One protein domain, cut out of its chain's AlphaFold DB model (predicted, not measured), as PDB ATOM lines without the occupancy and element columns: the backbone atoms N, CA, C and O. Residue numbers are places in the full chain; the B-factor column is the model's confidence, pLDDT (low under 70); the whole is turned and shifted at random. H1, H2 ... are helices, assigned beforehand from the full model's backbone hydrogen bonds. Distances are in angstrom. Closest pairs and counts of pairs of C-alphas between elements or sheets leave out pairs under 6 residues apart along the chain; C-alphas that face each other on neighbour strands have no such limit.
ATOM      1  N   GLU A  82     -30.664 -50.143 -17.041       92.25
ATOM      2  CA  GLU A  82     -29.490 -50.129 -16.187       92.25
ATOM      3  C   GLU A  82     -29.955 -50.304 -14.744       92.25
ATOM      4  O   GLU A  82     -30.990 -49.773 -14.350       92.25
ATOM      5  N   TYR A  83     -29.177 -51.023 -13.940       94.50
ATOM      6  CA  TYR A  83     -29.419 -51.099 -12.510       94.50
ATOM      7  C   TYR A  83     -28.129 -50.786 -11.770       94.50
ATOM      8  O   TYR A  83     -27.096 -51.415 -11.995       94.50
ATOM      9  N   THR A  84     -28.188 -49.779 -10.902       93.19
ATOM     10  CA  THR A  84     -27.047 -49.299 -10.115       93.19
ATOM     11  C   THR A  84     -27.469 -48.974  -8.690       93.19
ATOM     12  O   THR A  84     -28.655 -48.922  -8.355       93.19
ATOM     13  N   GLN A  85     -26.492 -48.648  -7.844       90.75
ATOM     14  CA  GLN A  85     -26.761 -48.092  -6.518       90.75
ATOM     15  C   GLN A  85     -27.594 -46.797  -6.559       90.75
ATOM     16  O   GLN A  85     -28.331 -46.519  -5.613       90.75
ATOM     17  N   ASN A  86     -27.529 -46.022  -7.649       92.19
ATOM     18  CA  ASN A  86     -28.350 -44.822  -7.795       92.19
ATOM     19  C   ASN A  86     -29.825 -45.169  -8.007       92.19
ATOM     20  O   ASN A  86     -30.678 -44.478  -7.452       92.19
ATOM     21  N   GLU A  87     -30.131 -46.235  -8.748       93.81
ATOM     22  CA  GLU A  87     -31.515 -46.695  -8.920       93.81
ATOM     23  C   GLU A  87     -32.086 -47.231  -7.602       93.81
ATOM     24  O   GLU A  87     -33.168 -46.820  -7.191       93.81
ATOM     25  N   LEU A  88     -31.302 -47.998  -6.832       91.75
ATOM     26  CA  LEU A  88     -31.675 -48.396  -5.463       91.75
ATOM     27  C   LEU A  88     -31.997 -47.190  -4.559       91.75
ATOM     28  O   LEU A  88     -32.956 -47.203  -3.772       91.75
ATOM     29  N   LEU A  89     -31.193 -46.127  -4.655       93.81
ATOM     30  CA  LEU A  89     -31.418 -44.898  -3.901       93.81
ATOM     31  C   LEU A  89     -32.684 -44.172  -4.373       93.81
ATOM     32  O   LEU A  89     -33.495 -43.761  -3.538       93.81
ATOM     33  N   LYS A  90     -32.873 -44.027  -5.687       94.94
ATOM     34  CA  LYS A  90     -34.068 -43.412  -6.280       94.94
ATOM     35  C   LYS A  90     -35.328 -44.151  -5.851       94.94
ATOM     36  O   LYS A  90     -36.244 -43.503  -5.350       94.94
ATOM     37  N   ASP A  91     -35.339 -45.478  -5.920       93.19
ATOM     38  CA  ASP A  91     -36.443 -46.313  -5.446       93.19
ATOM     39  C   ASP A  91     -36.782 -46.036  -3.985       93.19
ATOM     40  O   ASP A  91     -37.947 -45.875  -3.610       93.19
ATOM     41  N   THR A  92     -35.755 -45.954  -3.139       95.88
ATOM     42  CA  THR A  92     -35.917 -45.662  -1.711       95.88
ATOM     43  C   THR A  92     -36.526 -44.278  -1.497       95.88
ATOM     44  O   THR A  92     -37.447 -44.122  -0.687       95.88
ATOM     45  N   ILE A  93     -36.046 -43.267  -2.225       97.38
ATOM     46  CA  ILE A  93     -36.556 -41.895  -2.146       97.38
ATOM     47  C   ILE A  93     -38.005 -41.840  -2.630       97.38
ATOM     48  O   ILE A  93     -38.858 -41.317  -1.916       97.38
ATOM     49  N   ILE A  94     -38.306 -42.421  -3.792       95.75
ATOM     50  CA  ILE A  94     -39.649 -42.442  -4.380       95.75
ATOM     51  C   ILE A  94     -40.632 -43.126  -3.428       95.75
ATOM     52  O   ILE A  94     -41.698 -42.572  -3.157       95.75
ATOM     53  N   LYS A  95     -40.266 -44.277  -2.847       96.69
ATOM     54  CA  LYS A  95     -41.092 -44.980  -1.848       96.69
ATOM     55  C   LYS A  95     -41.381 -44.105  -0.627       96.69
ATOM     56  O   LYS A  95     -42.520 -44.063  -0.164       96.69
ATOM     57  N   ARG A  96     -40.385 -43.371  -0.121       96.69
ATOM     58  CA  ARG A  96     -40.564 -42.460   1.022       96.69
ATOM     59  C   ARG A  96     -41.439 -41.260   0.678       96.69
ATOM     60  O   ARG A  96     -42.350 -40.951   1.436       96.69
ATOM     61  N   VAL A  97     -41.195 -40.607  -0.458       95.50
ATOM     62  CA  VAL A  97     -41.995 -39.461  -0.922       95.50
ATOM     63  C   VAL A  97     -43.444 -39.876  -1.156       95.50
ATOM     64  O   VAL A  97     -44.352 -39.183  -0.706       95.50
ATOM     65  N   LYS A  98     -43.669 -41.038  -1.781       95.12
ATOM     66  CA  LYS A  98     -44.999 -41.640  -1.910       95.12
ATOM     67  C   LYS A  98     -45.669 -41.793  -0.544       95.12
ATOM     68  O   LYS A  98     -46.772 -41.288  -0.366       95.12
ATOM     69  N   GLY A  99     -44.988 -42.423   0.414       95.00
ATOM     70  CA  GLY A  99     -45.510 -42.600   1.770       95.00
ATOM     71  C   GLY A  99     -45.903 -41.271   2.413       95.00
ATOM     72  O   GLY A  99     -47.021 -41.142   2.894       95.00
ATOM     73  N   ILE A 100     -45.037 -40.255   2.327       94.06
ATOM     74  CA  ILE A 100     -45.333 -38.905   2.826       94.06
ATOM     75  C   ILE A 100     -46.624 -38.378   2.198       94.06
ATOM     76  O   ILE A 100     -47.538 -38.017   2.931       94.06
ATOM     77  N   LEU A 101     -46.725 -38.374   0.865       94.00
ATOM     78  CA  LEU A 101     -47.873 -37.824   0.135       94.00
ATOM     79  C   LEU A 101     -49.183 -38.575   0.421       94.00
ATOM     80  O   LEU A 101     -50.247 -37.954   0.420       94.00
ATOM     81  N   GLU A 102     -49.114 -39.879   0.696       92.38
ATOM     82  CA  GLU A 102     -50.264 -40.712   1.066       92.38
ATOM     83  C   GLU A 102     -50.695 -40.524   2.530       92.38
ATOM     84  O   GLU A 102     -51.883 -40.654   2.830       92.38
ATOM     85  N   THR A 103     -49.770 -40.188   3.436       92.81
ATOM     86  CA  THR A 103     -50.032 -40.092   4.884       92.81
ATOM     87  C   THR A 103     -50.014 -38.666   5.440       92.81
ATOM     88  O   THR A 103     -49.979 -38.490   6.659       92.81
ATOM     89  N   LEU A 104     -50.012 -37.630   4.592       87.75
ATOM     90  CA  LEU A 104     -50.035 -36.238   5.056       87.75
ATOM     91  C   LEU A 104     -51.262 -35.972   5.953       87.75
ATOM     92  O   LEU A 104     -52.383 -36.326   5.567       87.75
ATOM     93  N   PRO A 105     -51.093 -35.285   7.101       88.81
ATOM     94  CA  PRO A 105     -52.195 -34.992   8.010       88.81
ATOM     95  C   PRO A 105     -53.245 -34.053   7.377       88.81
ATOM     96  O   PRO A 105     -53.023 -33.461   6.312       88.81
ATOM     97  N   PRO A 106     -54.419 -33.884   8.016       80.62
ATOM     98  CA  PRO A 106     -55.469 -32.996   7.513       80.62
ATOM     99  C   PRO A 106     -55.018 -31.533   7.401       80.62
ATOM    100  O   PRO A 106     -55.417 -30.836   6.471       80.62
ATOM    101  N   TYR A 107     -54.152 -31.092   8.320       89.56
ATOM    102  CA  TYR A 107     -53.610 -29.737   8.373       89.56
ATOM    103  C   TYR A 107     -52.143 -29.745   7.935       89.56
ATOM    104  O   TYR A 107     -51.281 -30.258   8.645       89.56
ATOM    105  N   VAL A 108     -51.875 -29.186   6.758       92.56
ATOM    106  CA  VAL A 108     -50.542 -29.032   6.154       92.56
ATOM    107  C   VAL A 108     -50.444 -27.655   5.499       92.56
ATOM    108  O   VAL A 108     -51.452 -26.949   5.390       92.56
ATOM    109  N   THR A 109     -49.251 -27.261   5.057       94.75
ATOM    110  CA  THR A 109     -49.071 -26.017   4.296       94.75
ATOM    111  C   THR A 109     -49.871 -26.048   2.986       94.75
ATOM    112  O   THR A 109     -50.320 -27.102   2.517       94.75
ATOM    113  N   ARG A 110     -50.074 -24.880   2.366       93.88
ATOM    114  CA  ARG A 110     -50.776 -24.798   1.077       93.88
ATOM    115  C   ARG A 110     -50.025 -25.595   0.009       93.88
ATOM    116  O   ARG A 110     -50.653 -26.283  -0.793       93.88
ATOM    117  N   GLU A 111     -48.705 -25.496   0.016       94.62
ATOM    118  CA  GLU A 111     -47.779 -26.128  -0.913       94.62
ATOM    119  C   GLU A 111     -47.862 -27.654  -0.796       94.62
ATOM    120  O   GLU A 111     -48.086 -28.333  -1.799       94.62
ATOM    121  N   ASP A 112     -47.815 -28.189   0.426       93.38
ATOM    122  CA  ASP A 112     -47.963 -29.627   0.681       93.38
ATOM    123  C   ASP A 112     -49.331 -30.151   0.241       93.38
ATOM    124  O   ASP A 112     -49.439 -31.222  -0.364       93.38
ATOM    125  N   ASN A 113     -50.396 -29.381   0.484       92.00
ATOM    126  CA  ASN A 113     -51.729 -29.768   0.040       92.00
ATOM    127  C   ASN A 113     -51.835 -29.793  -1.494       92.00
ATOM    128  O   ASN A 113     -52.453 -30.697  -2.056       92.00
ATOM    129  N   LEU A 114     -51.214 -28.830  -2.185       93.19
ATOM    130  CA  LEU A 114     -51.151 -28.816  -3.648       93.19
ATOM    131  C   LEU A 114     -50.363 -30.016  -4.186       93.19
ATOM    132  O   LEU A 114     -50.836 -30.666  -5.121       93.19
ATOM    133  N   MET A 115     -49.225 -30.358  -3.572       93.75
ATOM    134  CA  MET A 115     -48.447 -31.553  -3.926       93.75
ATOM    135  C   MET A 115     -49.269 -32.837  -3.748       93.75
ATOM    136  O   MET A 115     -49.315 -33.665  -4.658       93.75
ATOM    137  N   ARG A 116     -50.004 -32.973  -2.634       90.81
ATOM    138  CA  ARG A 116     -50.916 -34.106  -2.382       90.81
ATOM    139  C   ARG A 116     -52.017 -34.220  -3.433       90.81
ATOM    140  O   ARG A 116     -52.280 -35.307  -3.947       90.81
ATOM    141  N   ILE A 117     -52.674 -33.105  -3.758       89.81
ATOM    142  CA  ILE A 117     -53.736 -33.074  -4.773       89.81
ATOM    143  C   ILE A 117     -53.176 -33.477  -6.139       89.81
ATOM    144  O   ILE A 117     -53.789 -34.291  -6.831       89.81
ATOM    145  N   PHE A 118     -52.021 -32.929  -6.524       90.94
ATOM    146  CA  PHE A 118     -51.362 -33.257  -7.785       90.94
ATOM    147  C   PHE A 118     -51.019 -34.750  -7.869       90.94
ATOM    148  O   PHE A 118     -51.406 -35.416  -8.830       90.94
ATOM    149  N   TYR A 119     -50.393 -35.293  -6.821       92.56
ATOM    150  CA  TYR A 119     -50.068 -36.713  -6.709       92.56
ATOM    151  C   TYR A 119     -51.306 -37.607  -6.868       92.56
ATOM    152  O   TYR A 119     -51.328 -38.494  -7.723       92.56
ATOM    153  N   HIS A 120     -52.377 -37.346  -6.111       89.25
ATOM    154  CA  HIS A 120     -53.595 -38.152  -6.200       89.25
ATOM    155  C   HIS A 120     -54.282 -38.057  -7.561       89.25
ATOM    156  O   HIS A 120     -54.831 -39.059  -8.011       89.25
ATOM    157  N   LYS A 121     -54.251 -36.895  -8.225       86.31
ATOM    158  CA  LYS A 121     -54.778 -36.762  -9.592       86.31
ATOM    159  C   LYS A 121     -53.982 -37.589 -10.600       86.31
ATOM    160  O   LYS A 121     -54.583 -38.152 -11.503       86.31
ATOM    161  N   CYS A 122     -52.661 -37.678 -10.439       87.31
ATOM    162  CA  CYS A 122     -51.800 -38.492 -11.296       87.31
ATOM    163  C   CYS A 122     -52.014 -39.998 -11.067       87.31
ATOM    164  O   CYS A 122     -52.248 -40.735 -12.018       87.31
ATOM    165  N   ILE A 123     -52.005 -40.456  -9.811       88.25
ATOM    166  CA  ILE A 123     -52.121 -41.888  -9.482       88.25
ATOM    167  C   ILE A 123     -53.538 -42.425  -9.694       88.25
ATOM    168  O   ILE A 123     -53.711 -43.554 -10.143       88.25
ATOM    169  N   ARG A 124     -54.567 -41.624  -9.395       83.44
ATOM    170  CA  ARG A 124     -55.971 -41.983  -9.649       83.44
ATOM    171  C   ARG A 124     -56.429 -41.535 -11.032       83.44
ATOM    172  O   ARG A 124     -57.623 -41.301 -11.206       83.44
ATOM    173  N   ASN A 125     -55.513 -41.374 -11.989       68.31
ATOM    174  CA  ASN A 125     -55.851 -41.019 -13.362       68.31
ATOM    175  C   ASN A 125     -56.584 -42.189 -14.037       68.31
ATOM    176  O   ASN A 125     -56.027 -42.944 -14.828       68.31
ATOM    177  N   THR A 126     -57.845 -42.380 -13.661       60.94
ATOM    178  CA  THR A 126     -58.752 -43.312 -14.306       60.94
ATOM    179  C   THR A 126     -59.089 -42.729 -15.665       60.94
ATOM    180  O   THR A 126     -59.660 -41.638 -15.732       60.94
ATOM    181  N   LEU A 127     -58.765 -43.456 -16.732       58.38
ATOM    182  CA  LEU A 127     -59.339 -43.218 -18.050       58.38
ATOM    183  C   LEU A 127     -60.859 -43.347 -17.904       58.38
ATOM    184  O   LEU A 127     -61.391 -44.455 -17.849       58.38
TER     185      LEU A 127
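Overview. This is residues 82 to 127 of the 142 residues of the protein "Peptidase_M13_N domain-containing protein" of Haemonchus placei (UniProt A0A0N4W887). A long helix, H1, runs to the side of a shorter one, H2, which crosses near H1's last turn, in a loose L shape. Residues 82 to 97, of which 85 to 97 belong to H1, stick out as a free arm, and so do residues 121 to 127 beyond the contact. The printed part has 46 residues, two named helices, H1 then H2, and no named strand: all helix, loose, radius of gyration of the C-alphas 13.2 A, flat, spanning 37 by 28 by 15 A.

Arrangement. H1, residues 85 to 103, touches H2, residues 110 to 123, with residues 101 to 102 alone, meeting residues 115 to 119. The closest C-alphas, of Leu 101 and Arg 116, are 5.4 A apart. The lines are about perpendicular at 72 degrees, only just past steep. In both helices every O i to N i+4 pair is within hydrogen-bond range.

Along the chain. H1 begins at C-alpha 85 (-26.761, -48.092, -6.518) and is 27.1 A long. H2 ends at C-alpha 123 (-52.121, -41.888, -9.482) and is 20.1 A long.

Size, cuts and confidence. The C-alphas farthest apart, of Glu 82 and Tyr 107, are 40.0 A apart. The printed part has no cut, and the link from H1 to H2 is short, with 6 residues. Residues 125 to 127 have pLDDT under 70.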